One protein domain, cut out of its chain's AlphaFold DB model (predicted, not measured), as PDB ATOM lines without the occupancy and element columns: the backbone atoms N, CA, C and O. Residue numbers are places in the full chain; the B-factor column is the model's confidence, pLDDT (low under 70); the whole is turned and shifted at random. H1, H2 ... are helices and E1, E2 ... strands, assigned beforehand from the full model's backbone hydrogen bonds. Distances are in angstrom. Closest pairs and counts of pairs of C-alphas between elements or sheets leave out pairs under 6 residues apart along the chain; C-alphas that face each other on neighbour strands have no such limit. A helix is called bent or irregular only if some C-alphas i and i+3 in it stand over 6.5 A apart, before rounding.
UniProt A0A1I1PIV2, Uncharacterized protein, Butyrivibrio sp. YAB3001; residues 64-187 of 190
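What this domain is: This is residues 64 to 187 of the 190 residues of an uncharacterized protein of Butyrivibrio sp. YAB3001 (UniProt A0A1I1PIV2). The domain is an elongated, mostly helical body in which the long, kinked helix H3 crosses a pair of antiparallel strands: H3 packs on E2, H6 packs on E1, and the two helices also touch each other, with H6 nearest to the middle of the whole. H2 lies at one end of the length, and H4 and H5 form a head toward the other end, where the beginning of H5 meets H4 and the two stand about perpendicular. The printed part has 124 residues with six named helices and two named strands, in the order E1, H1, E2, H2, H3, H4, H5, H6. The whole is only just compact, close to loose, with a radius of gyration of the C-alphas of 16.1 A and spans of 50 by 32 by 23 A.

Where its parts are: Strand E1, residues 68 to 74, begins with C-alpha 68 at (9.976, -11.586, 337.257) and is 19.5 A long. H1 is residues 77 to 80. E2, residues 88 to 94, is 19.1 A long. H2 is residues 101 to 110, 14.3 A long. H3, residues 113 to 133, is the longest helix at 29.8 A and ends with C-alpha 133 at (-6.786, 11.114, 335.484). It has a kink of 61 degrees near residue 120 and is irregular, with C-alphas 119 and 122 7.8 A apart. H4 is residues 136 to 145, 14.1 A long, and H5 is residues 153 to 161, 12.2 A long. H6, residues 175 to 185, is 15.5 A long and ends with C-alpha 185 at (2.499, 3.287, 339.860).

How they stand to each other: E1 and E2 are antiparallel neighbours at 152 degrees, with N 71 and O 91 2.8 A apart and N 89 and O 73 2.9 A apart, within hydrogen-bond range. The closest C-alphas of E2 and H3 are those of Val 90 and Gln 118, 5.6 A apart. Those of E1 and H6 are Phe 70 and Leu 177, 5.4 A apart. H3 touches H6 with residues 123 to 131 alone, closest at the C-alphas of Ile 127 and Lys 182, 7.2 A, at a steep tilt of 47 degrees, the same way. H1 is close to H3 but not clearly touching, with the closest C-alphas, those of Ser 79 and Ser 125, 7.1 A apart. H2 is likewise close to H3 but not clearly touching, at the C-alphas of Cys 108 and Asp 114, 7.2 A, and about perpendicular at 77 degrees. H3 and H4 meet only through their link. H4 and H5 touch, closest at the C-alphas of Lys 139 and Thr 153, 5.8 A, about perpendicular at 75 degrees. H4 and H6 are apart. Every O i to N i+4 pair is within hydrogen-bond range in H2, H4, H5 and H6, against 12 of 17 in H3; H1 is too short for such a pair.

The domain as a whole: The two C-alphas farthest apart, those of Ala 102 and Thr 145, are 50.2 A apart. The printed part has no cut. The link from H5 to H6, residues 162 to 174, is long. The mean pLDDT of the printed part is 93.7, and no printed residue is under 70.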
ATOM      1  N   ASP A  64       8.409 -19.254 343.252       75.50
ATOM      2  CA  ASP A  64       8.397 -17.876 343.715       75.50
ATOM      3  C   ASP A  64       7.660 -16.999 342.686       75.50
ATOM      4  O   ASP A  64       8.075 -16.809 341.544       75.50
ATOM      5  N   THR A  65       6.520 -16.451 343.099       71.19
ATOM      6  CA  THR A  65       5.684 -15.583 342.254       71.19
ATOM      7  C   THR A  65       6.371 -14.281 341.826       71.19
ATOM      8  O   THR A  65       5.895 -13.618 340.904       71.19
ATOM      9  N   ASN A  66       7.484 -13.926 342.472       83.69
ATOM     10  CA  ASN A  66       8.276 -12.736 342.197       83.69
ATOM     11  C   ASN A  66       9.581 -13.098 341.451       83.69
ATOM     12  O   ASN A  66      10.609 -12.488 341.708       83.69
ATOM     13  N   LEU A  67       9.603 -14.110 340.574       90.88
ATOM     14  CA  LEU A  67      10.782 -14.408 339.731       90.88
ATOM     15  C   LEU A  67      10.994 -13.387 338.598       90.88
ATOM     16  O   LEU A  67      12.125 -13.164 338.163       90.88
ATOM     17  N   MET A  68       9.915 -12.761 338.125       93.06
ATOM     18  CA  MET A  68       9.976 -11.586 337.257       93.06
ATOM     19  C   MET A  68       8.781 -10.668 337.502       93.06
ATOM     20  O   MET A  68       7.726 -11.121 337.965       93.06
ATOM     21  N   ASN A  69       8.923  -9.404 337.119       94.31
ATOM     22  CA  ASN A  69       7.823  -8.455 337.005       94.31
ATOM     23  C   ASN A  69       7.754  -7.870 335.594       94.31
ATOM     24  O   ASN A  69       8.768  -7.736 334.912       94.31
ATOM     25  N   PHE A  70       6.546  -7.527 335.155       96.12
ATOM     26  CA  PHE A  70       6.393  -6.646 334.004       96.12
ATOM     27  C   PHE A  70       6.645  -5.204 334.414       96.12
ATOM     28  O   PHE A  70       6.189  -4.768 335.464       96.12
ATOM     29  N   SER A  71       7.309  -4.462 333.547       96.25
ATOM     30  CA  SER A  71       7.588  -3.039 333.671       96.25
ATOM     31  C   SER A  71       7.338  -2.356 332.332       96.25
ATOM     32  O   SER A  71       6.888  -2.989 331.368       96.25
ATOM     33  N   TYR A  72       7.583  -1.056 332.271       96.88
ATOM     34  CA  TYR A  72       7.401  -0.277 331.060       96.88
ATOM     35  C   TYR A  72       8.456   0.814 330.926       96.88
ATOM     36  O   TYR A  72       8.918   1.380 331.915       96.88
ATOM     37  N   LEU A  73       8.811   1.122 329.682       97.06
ATOM     38  CA  LEU A  73       9.716   2.209 329.335       97.06
ATOM     39  C   LEU A  73       9.017   3.132 328.332       97.06
ATOM     40  O   LEU A  73       8.740   2.698 327.211       97.06
ATOM     41  N   PRO A  74       8.681   4.371 328.722       96.38
ATOM     42  CA  PRO A  74       8.199   5.376 327.789       96.38
ATOM     43  C   PRO A  74       9.370   6.048 327.061       96.38
ATOM     44  O   PRO A  74      10.376   6.390 327.687       96.38
ATOM     45  N   ASP A  75       9.220   6.290 325.762       96.44
ATOM     46  CA  ASP A  75      10.205   7.038 324.974       96.44
ATOM     47  C   ASP A  75      10.134   8.557 325.237       96.44
ATOM     48  O   ASP A  75      11.146   9.255 325.135       96.44
ATOM     49  N   ASP A  76       8.956   9.086 325.597       95.44
ATOM     50  CA  ASP A  76       8.757  10.507 325.881       95.44
ATOM     51  C   ASP A  76       7.673  10.780 326.943       95.44
ATOM     52  O   ASP A  76       7.091   9.880 327.551       95.44
ATOM     53  N   PHE A  77       7.404  12.064 327.204       94.06
ATOM     54  CA  PHE A  77       6.382  12.463 328.172       94.06
ATOM     55  C   PHE A  77       4.975  12.001 327.772       94.06
ATOM     56  O   PHE A  77       4.181  11.635 328.638       94.06
ATOM     57  N   THR A  78       4.645  12.031 326.481       95.50
ATOM     58  CA  THR A  78       3.311  11.668 326.002       95.50
ATOM     59  C   THR A  78       3.039  10.187 326.222       95.50
ATOM     60  O   THR A  78       1.973   9.847 326.739       95.50
ATOM     61  N   SER A  79       4.004   9.307 325.951       94.06
ATOM     62  CA  SER A  79       3.881   7.883 326.260       94.06
ATOM     63  C   SER A  79       3.964   7.601 327.763       94.06
ATOM     64  O   SER A  79       3.231   6.740 328.255       94.06
ATOM     65  N   ALA A  80       4.719   8.396 328.532       94.06
ATOM     66  CA  ALA A  80       4.782   8.292 329.996       94.06
ATOM     67  C   ALA A  80       3.440   8.574 330.692       94.06
ATOM     68  O   ALA A  80       3.135   7.958 331.714       94.06
ATOM     69  N   VAL A  81       2.606   9.463 330.138       94.12
ATOM     70  CA  VAL A  81       1.222   9.688 330.609       94.12
ATOM     71  C   VAL A  81       0.187   8.830 329.870       94.12
ATOM     72  O   VAL A  81      -1.024   8.992 330.038       94.12
ATOM     73  N   GLY A  82       0.664   7.902 329.041       94.19
ATOM     74  CA  GLY A  82      -0.124   6.948 328.282       94.19
ATOM     75  C   GLY A  82      -0.735   7.489 326.993       94.19
ATOM     76  O   GLY A  82      -1.419   6.733 326.325       94.19
ATOM     77  N   LEU A  83      -0.548   8.743 326.585       94.38
ATOM     78  CA  LEU A  83      -1.199   9.298 325.386       94.38
ATOM     79  C   LEU A  83      -0.814   8.571 324.091       94.38
ATOM     80  O   LEU A  83      -1.721   8.296 323.304       94.38
ATOM     81  N   GLU A  84       0.451   8.169 323.949       95.25
ATOM     82  CA  GLU A  84       0.983   7.476 322.769       95.25
ATOM     83  C   GLU A  84       1.450   6.045 323.112       95.25
ATOM     84  O   GLU A  84       2.546   5.852 323.634       95.25
ATOM     85  N   PRO A  85       0.638   5.001 322.838       93.94
ATOM     86  CA  PRO A  85       1.007   3.611 323.131       93.94
ATOM     87  C   PRO A  85       2.133   3.049 322.256       93.94
ATOM     88  O   PRO A  85       2.698   2.012 322.585       93.94
ATOM     89  N   LYS A  86       2.394   3.653 321.092       94.81
ATOM     90  CA  LYS A  86       3.397   3.151 320.136       94.81
ATOM     91  C   LYS A  86       4.827   3.432 320.585       94.81
ATOM     92  O   LYS A  86       5.713   2.664 320.235       94.81
ATOM     93  N   ASP A  87       4.995   4.479 321.384       95.94
ATOM     94  CA  ASP A  87       6.276   4.968 321.894       95.94
ATOM     95  C   ASP A  87       6.473   4.515 323.357       95.94
ATOM     96  O   ASP A  87       7.035   5.217 324.204       95.94
ATOM     97  N   LEU A  88       5.897   3.353 323.685       96.44
ATOM     98  CA  LEU A  88       5.981   2.683 324.975       96.44
ATOM     99  C   LEU A  88       6.431   1.246 324.744       96.44
ATOM    100  O   LEU A  88       5.925   0.565 323.854       96.44
ATOM    101  N   GLN A  89       7.336   0.771 325.587       97.50
ATOM    102  CA  GLN A  89       7.846  -0.593 325.541       97.50
ATOM    103  C   GLN A  89       7.443  -1.331 326.812       97.50
ATOM    104  O   GLN A  89       7.515  -0.771 327.906       97.50
ATOM    105  N   VAL A  90       7.031  -2.591 326.681       97.75
ATOM    106  CA  VAL A  90       6.809  -3.474 327.836       97.75
ATOM    107  C   VAL A  90       8.116  -4.194 328.144       97.75
ATOM    108  O   VAL A  90       8.751  -4.728 327.244       97.75
ATOM    109  N   VAL A  91       8.539  -4.243 329.401       96.75
ATOM    110  CA  VAL A  91       9.823  -4.851 329.781       96.75
ATOM    111  C   VAL A  91       9.606  -5.951 330.809       96.75
ATOM    112  O   VAL A  91       8.648  -5.919 331.578       96.75
ATOM    113  N   LEU A  92      10.476  -6.959 330.785       95.62
ATOM    114  CA  LEU A  92      10.527  -8.021 331.783       95.62
ATOM    115  C   LEU A  92      11.725  -7.779 332.698       95.62
ATOM    116  O   LEU A  92      12.870  -7.957 332.282       95.62
ATOM    117  N   ASP A  93      11.446  -7.427 333.946       94.44
ATOM    118  CA  ASP A  93      12.458  -7.276 334.983       94.44
ATOM    119  C   ASP A  93      12.620  -8.612 335.703       94.44
ATOM    120  O   ASP A  93      11.698  -9.103 336.359       94.44
ATOM    121  N   TYR A  94      13.790  -9.229 335.544       94.38
ATOM    122  CA  TYR A  94      14.089 -10.535 336.120       94.38
ATOM    123  C   TYR A  94      14.888 -10.428 337.416       94.38
ATOM    124  O   TYR A  94      15.894  -9.723 337.488       94.38
ATOM    125  N   HIS A  95      14.510 -11.247 338.393       93.62
ATOM    126  CA  HIS A  95      15.190 -11.368 339.683       93.62
ATOM    127  C   HIS A  95      16.260 -12.461 339.613       93.62
ATOM    128  O   HIS A  95      16.033 -13.618 339.979       93.62
ATOM    129  N   SER A  96      17.411 -12.107 339.032       93.12
ATOM    130  CA  SER A  96      18.487 -13.048 338.666       93.12
ATOM    131  C   SER A  96      19.136 -13.791 339.838       93.12
ATOM    132  O   SER A  96      19.741 -14.845 339.652       93.12
ATOM    133  N   GLU A  97      18.987 -13.267 341.049       92.94
ATOM    134  CA  GLU A  97      19.480 -13.851 342.293       92.94
ATOM    135  C   GLU A  97      18.658 -15.059 342.766       92.94
ATOM    136  O   GLU A  97      19.091 -15.804 343.650       92.94
ATOM    137  N   LYS A  98      17.471 -15.278 342.189       91.62
ATOM    138  CA  LYS A  98      16.568 -16.358 342.589       91.62
ATOM    139  C   LYS A  98      16.921 -17.670 341.905       91.62
ATOM    140  O   LYS A  98      17.226 -17.716 340.717       91.62
ATOM    141  N   LYS A  99      16.789 -18.768 342.656       90.12
ATOM    142  CA  LYS A  99      17.153 -20.127 342.219       90.12
ATOM    143  C   LYS A  99      16.573 -20.503 340.849       90.12
ATOM    144  O   LYS A  99      17.287 -21.056 340.020       90.12
ATOM    145  N   ASP A 100      15.302 -20.192 340.608       92.62
ATOM    146  CA  ASP A 100      14.587 -20.593 339.389       92.62
ATOM    147  C   ASP A 100      14.647 -19.551 338.258       92.62
ATOM    148  O   ASP A 100      13.975 -19.716 337.238       92.62
ATOM    149  N   TYR A 101      15.465 -18.497 338.389       93.25
ATOM    150  CA  TYR A 101      15.615 -17.453 337.368       93.25
ATOM    151  C   TYR A 101      15.956 -18.029 335.990       93.25
ATOM    152  O   TYR A 101      15.269 -17.737 335.013       93.25
ATOM    153  N   ALA A 102      16.994 -18.867 335.906       94.94
ATOM    154  CA  ALA A 102      17.461 -19.404 334.629       94.94
ATOM    155  C   ALA A 102      16.379 -20.256 333.946       94.94
ATOM    156  O   ALA A 102      16.165 -20.145 332.738       94.94
ATOM    157  N   ARG A 103      15.644 -21.046 334.741       95.25
ATOM    158  CA  ARG A 103      14.523 -21.869 334.273       95.25
ATOM    159  C   ARG A 103      13.388 -20.995 333.745       95.25
ATOM    160  O   ARG A 103      12.886 -21.233 332.649       95.25
ATOM    161  N   LEU A 104      13.019 -19.942 334.482       94.56
ATOM    162  CA  LEU A 104      12.003 -18.989 334.035       94.56
ATOM    163  C   LEU A 104      12.423 -18.271 332.754       94.56
ATOM    164  O   LEU A 104      11.614 -18.144 331.835       94.56
ATOM    165  N   LYS A 105      13.666 -17.790 332.689       95.44
ATOM    166  CA  LYS A 105      14.189 -17.072 331.528       95.44
ATOM    167  C   LYS A 105      14.142 -17.954 330.283       95.44
ATOM    168  O   LYS A 105      13.635 -17.509 329.260       95.44
ATOM    169  N   ASN A 106      14.541 -19.218 330.409       96.50
ATOM    170  CA  ASN A 106      14.446 -20.192 329.328       96.50
ATOM    171  C   ASN A 106      12.993 -20.395 328.857       96.50
ATOM    172  O   ASN A 106      12.723 -20.356 327.658       96.50
ATOM    173  N   ASN A 107      12.027 -20.527 329.779       95.31
ATOM    174  CA  ASN A 107      10.605 -20.552 329.414       95.31
ATOM    175  C   ASN A 107      10.189 -19.271 328.666       95.31
ATOM    176  O   ASN A 107       9.503 -19.358 327.649       95.31
ATOM    177  N   CYS A 108      10.591 -18.091 329.148       95.56
ATOM    178  CA  CYS A 108      10.235 -16.818 328.519       95.56
ATOM    179  C   CYS A 108      10.769 -16.699 327.094       95.56
ATOM    180  O   CYS A 108      10.038 -16.238 326.223       95.56
ATOM    181  N   ASP A 109      12.002 -17.147 326.869       96.25
ATOM    182  CA  ASP A 109      12.666 -17.085 325.569       96.25
ATOM    183  C   ASP A 109      12.006 -18.030 324.569       96.25
ATOM    184  O   ASP A 109      11.680 -17.633 323.452       96.25
ATOM    185  N   ILE A 110      11.719 -19.265 324.992       96.44
ATOM    186  CA  ILE A 110      11.043 -20.259 324.151       96.44
ATOM    187  C   ILE A 110       9.652 -19.778 323.734       96.44
ATOM    188  O   ILE A 110       9.251 -19.958 322.585       96.44
ATOM    189  N   PHE A 111       8.909 -19.161 324.655       95.69
ATOM    190  CA  PHE A 111       7.568 -18.643 324.384       95.69
ATOM    191  C   PHE A 111       7.555 -17.190 323.885       95.69
ATOM    192  O   PHE A 111       6.467 -16.632 323.728       95.69
ATOM    193  N   ALA A 112       8.727 -16.593 323.633       96.06
ATOM    194  CA  ALA A 112       8.907 -15.209 323.189       96.06
ATOM    195  C   ALA A 112       8.031 -14.208 323.968       96.06
ATOM    196  O   ALA A 112       7.317 -13.387 323.384       96.06
ATOM    197  N   ILE A 113       8.016 -14.333 325.300       95.75
ATOM    198  CA  ILE A 113       7.115 -13.567 326.175       95.75
ATOM    199  C   ILE A 113       7.386 -12.065 326.063       95.75
ATOM    200  O   ILE A 113       6.445 -11.279 326.011       95.75
ATOM    201  N   ASP A 114       8.650 -11.669 325.959       94.56
ATOM    202  CA  ASP A 114       9.068 -10.286 325.729       94.56
ATOM    203  C   ASP A 114       8.427  -9.690 324.463       94.56
ATOM    204  O   ASP A 114       7.831  -8.614 324.506       94.56
ATOM    205  N   THR A 115       8.477 -10.429 323.355       95.62
ATOM    206  CA  THR A 115       7.966 -10.025 322.045       95.62
ATOM    207  C   THR A 115       6.443 -10.039 322.021       95.62
ATOM    208  O   THR A 115       5.811  -9.115 321.510       95.62
ATOM    209  N   LEU A 116       5.826 -11.080 322.590       95.56
ATOM    210  CA  LEU A 116       4.374 -11.222 322.633       95.56
ATOM    211  C   LEU A 116       3.739 -10.036 323.364       95.56
ATOM    212  O   LEU A 116       2.762  -9.468 322.872       95.56
ATOM    213  N   TYR A 117       4.317  -9.648 324.501       96.88
ATOM    214  CA  TYR A 117       3.780  -8.586 325.342       96.88
ATOM    215  C   TYR A 117       4.022  -7.174 324.790       96.88
ATOM    216  O   TYR A 117       3.290  -6.266 325.184       96.88
ATOM    217  N   GLN A 118       4.906  -6.984 323.798       96.94
ATOM    218  CA  GLN A 118       4.961  -5.717 323.045       96.94
ATOM    219  C   GLN A 118       3.649  -5.407 322.313       96.94
ATOM    220  O   GLN A 118       3.349  -4.252 322.037       96.94
ATOM    221  N   ASN A 119       2.816  -6.412 322.027       96.19
ATOM    222  CA  ASN A 119       1.510  -6.189 321.401       96.19
ATOM    223  C   ASN A 119       0.445  -5.659 322.380       96.19
ATOM    224  O   ASN A 119      -0.723  -5.562 322.007       96.19
ATOM    225  N   HIS A 120       0.822  -5.376 323.632       96.88
ATOM    226  CA  HIS A 120      -0.080  -4.957 324.707       96.88
ATOM    227  C   HIS A 120       0.305  -3.604 325.319       96.88
ATOM    228  O   HIS A 120      -0.065  -3.297 326.456       96.88
ATOM    229  N   THR A 121       1.035  -2.767 324.578       97.56
ATOM    230  CA  THR A 121       1.387  -1.408 325.016       97.56
ATOM    231  C   THR A 121       0.154  -0.516 325.173       97.56
ATOM    232  O   THR A 121       0.143   0.375 326.019       97.56
ATOM    233  N   ASP A 122      -0.932  -0.800 324.448       97.38
ATOM    234  CA  ASP A 122      -2.243  -0.164 324.607       97.38
ATOM    235  C   ASP A 122      -2.855  -0.428 325.990       97.38
ATOM    236  O   ASP A 122      -3.448   0.466 326.599       97.38
ATOM    237  N   VAL A 123      -2.672  -1.638 326.525       97.00
ATOM    238  CA  VAL A 123      -3.132  -2.000 327.870       97.00
ATOM    239  C   VAL A 123      -2.371  -1.190 328.915       97.00
ATOM    240  O   VAL A 123      -3.000  -0.592 329.788       97.00
ATOM    241  N   VAL A 124      -1.042  -1.117 328.800       97.44
ATOM    242  CA  VAL A 124      -0.193  -0.335 329.715       97.44
ATOM    243  C   VAL A 124      -0.525   1.154 329.627       97.44
ATOM    244  O   VAL A 124      -0.820   1.779 330.643       97.44
ATOM    245  N   SER A 125      -0.595   1.706 328.416       97.25
ATOM    246  CA  SER A 125      -1.012   3.087 328.150       97.25
ATOM    247  C   SER A 125      -2.350   3.433 328.818       97.25
ATOM    248  O   SER A 125      -2.480   4.481 329.453       97.25
ATOM    249  N   ASN A 126      -3.343   2.543 328.742       96.62
ATOM    250  CA  ASN A 126      -4.637   2.762 329.384       96.62
ATOM    251  C   ASN A 126      -4.553   2.765 330.916       96.62
ATOM    252  O   ASN A 126      -5.278   3.528 331.556       96.62
ATOM    253  N   ILE A 127      -3.687   1.940 331.510       96.69
ATOM    254  CA  ILE A 127      -3.429   1.959 332.957       96.69
ATOM    255  C   ILE A 127      -2.794   3.297 333.355       96.69
ATOM    256  O   ILE A 127      -3.272   3.926 334.298       96.69
ATOM    257  N   LEU A 128      -1.801   3.776 332.598       96.25
ATOM    258  CA  LEU A 128      -1.147   5.068 332.837       96.25
ATOM    259  C   LEU A 128      -2.143   6.228 332.764       96.25
ATOM    260  O   LEU A 128      -2.254   7.003 333.713       96.25
ATOM    261  N   LYS A 129      -2.947   6.308 331.693       95.31
ATOM    262  CA  LYS A 129      -3.992   7.340 331.559       95.31
ATOM    263  C   LYS A 129      -4.935   7.342 332.756       95.31
ATOM    264  O   LYS A 129      -5.244   8.403 333.294       95.31
ATOM    265  N   LYS A 130      -5.398   6.156 333.175       95.50
ATOM    266  CA  LYS A 130      -6.274   6.027 334.344       95.50
ATOM    267  C   LYS A 130      -5.584   6.540 335.604       95.50
ATOM    268  O   LYS A 130      -6.202   7.283 336.350       95.50
ATOM    269  N   HIS A 131      -4.313   6.219 335.809       94.25
ATOM    270  CA  HIS A 131      -3.580   6.666 336.989       94.25
ATOM    271  C   HIS A 131      -3.477   8.197 337.072       94.25
ATOM    272  O   HIS A 131      -3.791   8.776 338.109       94.25
ATOM    273  N   TYR A 132      -3.138   8.869 335.967       92.38
ATOM    274  CA  TYR A 132      -3.027  10.332 335.955       92.38
ATOM    275  C   TYR A 132      -4.380  11.052 336.058       92.38
ATOM    276  O   TYR A 132      -4.476  12.087 336.718       92.38
ATOM    277  N   VAL A 133      -5.435  10.522 335.425       93.62
ATOM    278  CA  VAL A 133      -6.786  11.114 335.484       93.62
ATOM    279  C   VAL A 133      -7.438  10.873 336.847       93.62
ATOM    280  O   VAL A 133      -7.999  11.792 337.441       93.62
ATOM    281  N   PHE A 134      -7.359   9.645 337.358       94.88
ATOM    282  CA  PHE A 134      -8.012   9.205 338.588       94.88
ATOM    283  C   PHE A 134      -7.035   9.203 339.768       94.88
ATOM    284  O   PHE A 134      -6.848   8.189 340.442       94.88
ATOM    285  N   ASN A 135      -6.432  10.365 340.033       92.69
ATOM    286  CA  ASN A 135      -5.641  10.580 341.244       92.69
ATOM    287  C   ASN A 135      -6.506  10.466 342.515       92.69
ATOM    288  O   ASN A 135      -7.738  10.467 342.454       92.69
ATOM    289  N   ASP A 136      -5.871  10.410 343.685       93.56
ATOM    290  CA  ASP A 136      -6.568  10.163 344.954       93.56
ATOM    291  C   ASP A 136      -7.659  11.192 345.267       93.56
ATOM    292  O   ASP A 136      -8.740  10.827 345.729       93.56
ATOM    293  N   THR A 137      -7.434  12.466 344.935       95.69
ATOM    294  CA  THR A 137      -8.454  13.508 345.124       95.69
ATOM    295  C   THR A 137      -9.665  13.255 344.231       95.69
ATOM    296  O   THR A 137     -10.805  13.340 344.685       95.69
ATOM    297  N   TYR A 138      -9.440  12.901 342.967       96.56
ATOM    298  CA  TYR A 138     -10.527  12.611 342.040       96.56
ATOM    299  C   TYR A 138     -11.283  11.330 342.418       96.56
ATOM    300  O   TYR A 138     -12.513  11.297 342.343       96.56
ATOM    301  N   LYS A 139     -10.584  10.301 342.911       96.44
ATOM    302  CA  LYS A 139     -11.214   9.081 343.441       96.44
ATOM    303  C   LYS A 139     -12.105   9.379 344.649       96.44
ATOM    304  O   LYS A 139     -13.217   8.856 344.715       96.44
ATOM    305  N   GLU A 140     -11.682  10.256 345.561       97.62
ATOM    306  CA  GLU A 140     -12.526  10.703 346.682       97.62
ATOM    307  C   GLU A 140     -13.758  11.487 346.214       97.62
ATOM    308  O   GLU A 140     -14.857  11.294 346.741       97.62
ATOM    309  N   ILE A 141     -13.621  12.321 345.179       97.75
ATOM    310  CA  ILE A 141     -14.766  13.003 344.558       97.75
ATOM    311  C   ILE A 141     -15.752  11.979 343.980       97.75
ATOM    312  O   ILE A 141     -16.950  12.083 344.232       97.75
ATOM    313  N   ILE A 142     -15.285  10.961 343.251       97.12
ATOM    314  CA  ILE A 142     -16.154   9.903 342.704       97.12
ATOM    315  C   ILE A 142     -16.875   9.165 343.832       97.12
ATOM    316  O   ILE A 142     -18.099   9.026 343.787       97.12
ATOM    317  N   ARG A 143     -16.137   8.740 344.865       97.25
ATOM    318  CA  ARG A 143     -16.697   8.039 346.026       97.25
ATOM    319  C   ARG A 143     -17.785   8.865 346.717       97.25
ATOM    320  O   ARG A 143     -18.851   8.347 347.028       97.25
ATOM    321  N   THR A 144     -17.533  10.153 346.943       97.56
ATOM    322  CA  THR A 144     -18.482  11.055 347.620       97.56
ATOM    323  C   THR A 144     -19.666  11.457 346.742       97.56
ATOM    324  O   THR A 144     -20.756  11.672 347.268       97.56
ATOM    325  N   THR A 145     -19.487  11.516 345.419       98.06
ATOM    326  CA  THR A 145     -20.561  11.806 344.453       98.06
ATOM    327  C   THR A 145     -21.512  10.619 344.296       98.06
ATOM    328  O   THR A 145     -22.719  10.808 344.152       98.06
ATOM    329  N   TYR A 146     -20.988   9.390 344.366       97.00
ATOM    330  CA  TYR A 146     -21.754   8.154 344.177       97.00
ATOM    331  C   TYR A 146     -21.646   7.201 345.383       97.00
ATOM    332  O   TYR A 146     -21.247   6.046 345.219       97.00
ATOM    333  N   PRO A 147     -22.059   7.621 346.595       94.88
ATOM    334  CA  PRO A 147     -21.857   6.842 347.821       94.88
ATOM    335  C   PRO A 147     -22.666   5.535 347.861       94.88
ATOM    336  O   PRO A 147     -22.350   4.637 348.632       94.88
ATOM    337  N   GLY A 148     -23.715   5.411 347.037       96.56
ATOM    338  CA  GLY A 148     -24.470   4.163 346.876       96.56
ATOM    339  C   GLY A 148     -23.816   3.145 345.935       96.56
ATOM    340  O   GLY A 148     -24.241   1.995 345.920       96.56
ATOM    341  N   LEU A 149     -22.821   3.563 345.144       96.19
ATOM    342  CA  LEU A 149     -22.069   2.694 344.230       96.19
ATOM    343  C   LEU A 149     -20.666   2.376 344.748       96.19
ATOM    344  O   LEU A 149     -20.167   1.296 344.454       96.19
ATOM    345  N   PHE A 150     -20.050   3.301 345.492       96.88
ATOM    346  CA  PHE A 150     -18.697   3.140 346.018       96.88
ATOM    347  C   PHE A 150     -18.644   3.438 347.517       96.88
ATOM    348  O   PHE A 150     -18.827   4.579 347.949       96.88
ATOM    349  N   SER A 151     -18.326   2.417 348.308       94.75
ATOM    350  CA  SER A 151     -18.111   2.525 349.754       94.75
ATOM    351  C   SER A 151     -16.718   3.071 350.102       94.75
ATOM    352  O   SER A 151     -16.527   3.699 351.144       94.75
ATOM    353  N   SER A 152     -15.742   2.875 349.209       96.31
ATOM    354  CA  SER A 152     -14.329   3.227 349.392       96.31
ATOM    355  C   SER A 152     -13.665   3.589 348.059       96.31
ATOM    356  O   SER A 152     -14.156   3.231 346.988       96.31
ATOM    357  N   THR A 153     -12.521   4.275 348.104       94.69
ATOM    358  CA  THR A 153     -11.692   4.518 346.908       94.69
ATOM    359  C   THR A 153     -11.074   3.236 346.358       94.69
ATOM    360  O   THR A 153     -10.838   3.149 345.158       94.69
ATOM    361  N   TYR A 154     -10.923   2.206 347.195       93.94
ATOM    362  CA  TYR A 154     -10.554   0.863 346.758       93.94
ATOM    363  C   TYR A 154     -11.576   0.276 345.765       93.94
ATOM    364  O   TYR A 154     -11.179  -0.309 344.764       93.94
ATOM    365  N   GLU A 155     -12.887   0.458 345.976       94.88
ATOM    366  CA  GLU A 155     -13.897  -0.018 345.013       94.88
ATOM    367  C   GLU A 155     -13.833   0.745 343.681       94.88
ATOM    368  O   GLU A 155     -14.051   0.157 342.619       94.88
ATOM    369  N   VAL A 156     -13.469   2.032 343.726       95.56
ATOM    370  CA  VAL A 156     -13.196   2.829 342.521       95.56
ATOM    371  C   VAL A 156     -11.984   2.257 341.781       95.56
ATOM    372  O   VAL A 156     -12.071   1.991 340.583       95.56
ATOM    373  N   ASP A 157     -10.880   1.988 342.482       93.81
ATOM    374  CA  ASP A 157      -9.690   1.363 341.894       93.81
ATOM    375  C   ASP A 157     -10.006  -0.032 341.322       93.81
ATOM    376  O   ASP A 157      -9.605  -0.351 340.200       93.81
ATOM    377  N   LYS A 158     -10.801  -0.846 342.026       92.38
ATOM    378  CA  LYS A 158     -11.213  -2.173 341.550       92.38
ATOM    379  C   LYS A 158     -12.005  -2.086 340.249       92.38
ATOM    380  O   LYS A 158     -11.762  -2.869 339.334       92.38
ATOM    381  N   MET A 159     -12.908  -1.113 340.131       93.38
ATOM    382  CA  MET A 159     -13.638  -0.866 338.886       93.38
ATOM    383  C   MET A 159     -12.713  -0.381 337.761       93.38
ATOM    384  O   MET A 159     -12.869  -0.795 336.614       93.38
ATOM    385  N   LEU A 160     -11.765   0.511 338.065       93.12
ATOM    386  CA  LEU A 160     -10.887   1.104 337.058       93.12
ATOM    387  C   LEU A 160      -9.875   0.103 336.498       93.12
ATOM    388  O   LEU A 160      -9.639   0.100 335.288       93.12
ATOM    389  N   TYR A 161      -9.266  -0.721 337.346       90.94
ATOM    390  CA  TYR A 161      -8.135  -1.573 336.963       90.94
ATOM    391  C   TYR A 161      -8.485  -3.058 336.853       90.94
ATOM    392  O   TYR A 161      -7.714  -3.798 336.244       90.94
ATOM    393  N   GLU A 162      -9.643  -3.481 337.373       86.69
ATOM    394  CA  GLU A 162     -10.138  -4.868 337.457       86.69
ATOM    395  C   GLU A 162      -9.274  -5.780 338.337       86.69
ATOM    396  O   GLU A 162      -9.783  -6.421 339.247       86.69
ATOM    397  N   THR A 163      -7.969  -5.850 338.062       83.62
ATOM    398  CA  THR A 163      -6.981  -6.690 338.745       83.62
ATOM    399  C   THR A 163      -6.078  -5.821 339.609       83.62
ATOM    400  O   THR A 163      -5.054  -5.324 339.145       83.62
ATOM    401  N   ILE A 164      -6.467  -5.642 340.869       82.00
ATOM    402  CA  ILE A 164      -5.665  -4.914 341.867       82.00
ATOM    403  C   ILE A 164      -5.155  -5.821 342.987       82.00
ATOM    404  O   ILE A 164      -4.261  -5.436 343.731       82.00
ATOM    405  N   GLU A 165      -5.684  -7.041 343.095       87.06
ATOM    406  CA  GLU A 165      -5.277  -7.992 344.121       87.06
ATOM    407  C   GLU A 165      -4.479  -9.158 343.538       87.06
ATOM    408  O   GLU A 165      -4.849  -9.751 342.520       87.06
ATOM    409  N   LYS A 166      -3.416  -9.564 344.241       85.88
ATOM    410  CA  LYS A 166      -2.521 -10.642 343.797       85.88
ATOM    411  C   LYS A 166      -3.256 -11.971 343.571       85.88
ATOM    412  O   LYS A 166      -2.926 -12.706 342.645       85.88
ATOM    413  N   GLN A 167      -4.277 -12.282 344.370       87.31
ATOM    414  CA  GLN A 167      -5.087 -13.498 344.214       87.31
ATOM    415  C   GLN A 167      -5.932 -13.532 342.931       87.31
ATOM    416  O   GLN A 167      -6.251 -14.619 342.440       87.31
ATOM    417  N   GLU A 168      -6.288 -12.370 342.379       86.69
ATOM    418  CA  GLU A 168      -7.122 -12.250 341.178       86.69
ATOM    419  C   GLU A 168      -6.291 -12.379 339.892       86.69
ATOM    420  O   GLU A 168      -6.827 -12.771 338.854       86.69
ATOM    421  N   VAL A 169      -4.972 -12.155 339.972       89.38
ATOM    422  CA  VAL A 169      -4.019 -12.180 338.846       89.38
ATOM    423  C   VAL A 169      -4.180 -13.411 337.954       89.38
ATOM    424  O   VAL A 169      -4.249 -13.283 336.734       89.38
ATOM    425  N   LYS A 170      -4.277 -14.606 338.546       86.62
ATOM    426  CA  LYS A 170      -4.371 -15.876 337.801       86.62
ATOM    427  C   LYS A 170      -5.691 -16.064 337.044       86.62
ATOM    428  O   LYS A 170      -5.765 -16.897 336.148       86.62
ATOM    429  N   ASN A 171      -6.726 -15.317 337.421       87.31
ATOM    430  CA  ASN A 171      -8.064 -15.419 336.842       87.31
ATOM    431  C   ASN A 171      -8.332 -14.317 335.803       87.31
ATOM    432  O   ASN A 171      -9.401 -14.302 335.194       87.31
ATOM    433  N   ALA A 172      -7.380 -13.403 335.601       90.75
ATOM    434  CA  ALA A 172      -7.528 -12.246 334.736       90.75
ATOM    435  C   ALA A 172      -6.659 -12.352 333.477       90.75
ATOM    436  O   ALA A 172      -5.494 -12.756 333.512       90.75
ATOM    437  N   ILE A 173      -7.218 -11.920 332.344       91.81
ATOM    438  CA  ILE A 173      -6.459 -11.765 331.100       91.81
ATOM    439  C   ILE A 173      -5.400 -10.683 331.313       91.81
ATOM    440  O   ILE A 173      -5.729  -9.568 331.726       91.81
ATOM    441  N   LEU A 174      -4.141 -11.029 331.024       94.25
ATOM    442  CA  LEU A 174      -2.971 -10.178 331.275       94.25
ATOM    443  C   LEU A 174      -2.869  -9.735 332.747       94.25
ATOM    444  O   LEU A 174      -2.316  -8.678 333.038       94.25
ATOM    445  N   GLY A 175      -3.397 -10.537 333.680       94.00
ATOM    446  CA  GLY A 175      -3.503 -10.159 335.089       94.00
ATOM    447  C   GLY A 175      -2.165  -9.775 335.714       94.00
ATOM    448  O   GLY A 175      -2.100  -8.787 336.435       94.00
ATOM    449  N   LYS A 176      -1.083 -10.500 335.388       93.19
ATOM    450  CA  LYS A 176       0.249 -10.211 335.940       93.19
ATOM    451  C   LYS A 176       0.803  -8.883 335.423       93.19
ATOM    452  O   LYS A 176       1.273  -8.092 336.227       93.19
ATOM    453  N   LEU A 177       0.664  -8.607 334.122       95.44
ATOM    454  CA  LEU A 177       1.024  -7.314 333.529       95.44
ATOM    455  C   LEU A 177       0.253  -6.175 334.206       95.44
ATOM    456  O   LEU A 177       0.861  -5.234 334.697       95.44
ATOM    457  N   LYS A 178      -1.082  -6.271 334.271       95.62
ATOM    458  CA  LYS A 178      -1.925  -5.226 334.877       95.62
ATOM    459  C   LYS A 178      -1.540  -4.960 336.336       95.62
ATOM    460  O   LYS A 178      -1.387  -3.805 336.725       95.62
ATOM    461  N   TYR A 179      -1.371  -6.030 337.112       94.50
ATOM    462  CA  TYR A 179      -1.019  -5.959 338.525       94.50
ATOM    463  C   TYR A 179       0.368  -5.350 338.744       94.50
ATOM    464  O   TYR A 179       0.495  -4.432 339.550       94.50
ATOM    465  N   ASP A 180       1.389  -5.817 338.018       94.81
ATOM    466  CA  ASP A 180       2.765  -5.335 338.178       94.81
ATOM    467  C   ASP A 180       2.858  -3.832 337.836       94.81
ATOM    468  O   ASP A 180       3.383  -3.057 338.634       94.81
ATOM    469  N   ILE A 181       2.251  -3.389 336.724       95.56
ATOM    470  CA  ILE A 181       2.237  -1.969 336.324       95.56
ATOM    471  C   ILE A 181       1.481  -1.106 337.345       95.56
ATOM    472  O   ILE A 181       1.954  -0.033 337.715       95.56
ATOM    473  N   LYS A 182       0.318  -1.557 337.838       93.94
ATOM    474  CA  LYS A 182      -0.436  -0.813 338.863       93.94
ATOM    475  C   LYS A 182       0.357  -0.685 340.165       93.94
ATOM    476  O   LYS A 182       0.423   0.401 340.729       93.94
ATOM    477  N   THR A 183       0.985  -1.775 340.597       92.44
ATOM    478  CA  THR A 183       1.807  -1.842 341.814       92.44
ATOM    479  C   THR A 183       2.999  -0.881 341.726       92.44
ATOM    480  O   THR A 183       3.264  -0.141 342.670       92.44
ATOM    481  N   GLN A 184       3.660  -0.808 340.564       93.19
ATOM    482  CA  GLN A 184       4.724   0.169 340.301       93.19
ATOM    483  C   GLN A 184       4.239   1.622 340.401       93.19
ATOM    484  O   GLN A 184       4.913   2.452 341.008       93.19
ATOM    485  N   LEU A 185       3.070   1.935 339.831       91.94
ATOM    486  CA  LEU A 185       2.499   3.287 339.860       91.94
ATOM    487  C   LEU A 185       2.085   3.741 341.263       91.94
ATOM    488  O   LEU A 185       2.166   4.926 341.569       91.94
ATOM    489  N   ASP A 186       1.687   2.812 342.129       88.44
ATOM    490  CA  ASP A 186       1.358   3.114 343.527       88.44
ATOM    491  C   ASP A 186       2.604   3.392 344.390       88.44
ATOM    492  O   ASP A 186       2.490   3.658 345.587       88.44
ATOM    493  N   GLY A 187       3.810   3.320 343.809       79.25
ATOM    494  CA  GLY A 187       5.072   3.469 344.537       79.25
ATOM    495  C   GLY A 187       5.370   2.295 345.472       79.25
ATOM    496  O   GLY A 187       6.312   2.348 346.263       79.25
TER     497      GLY A 187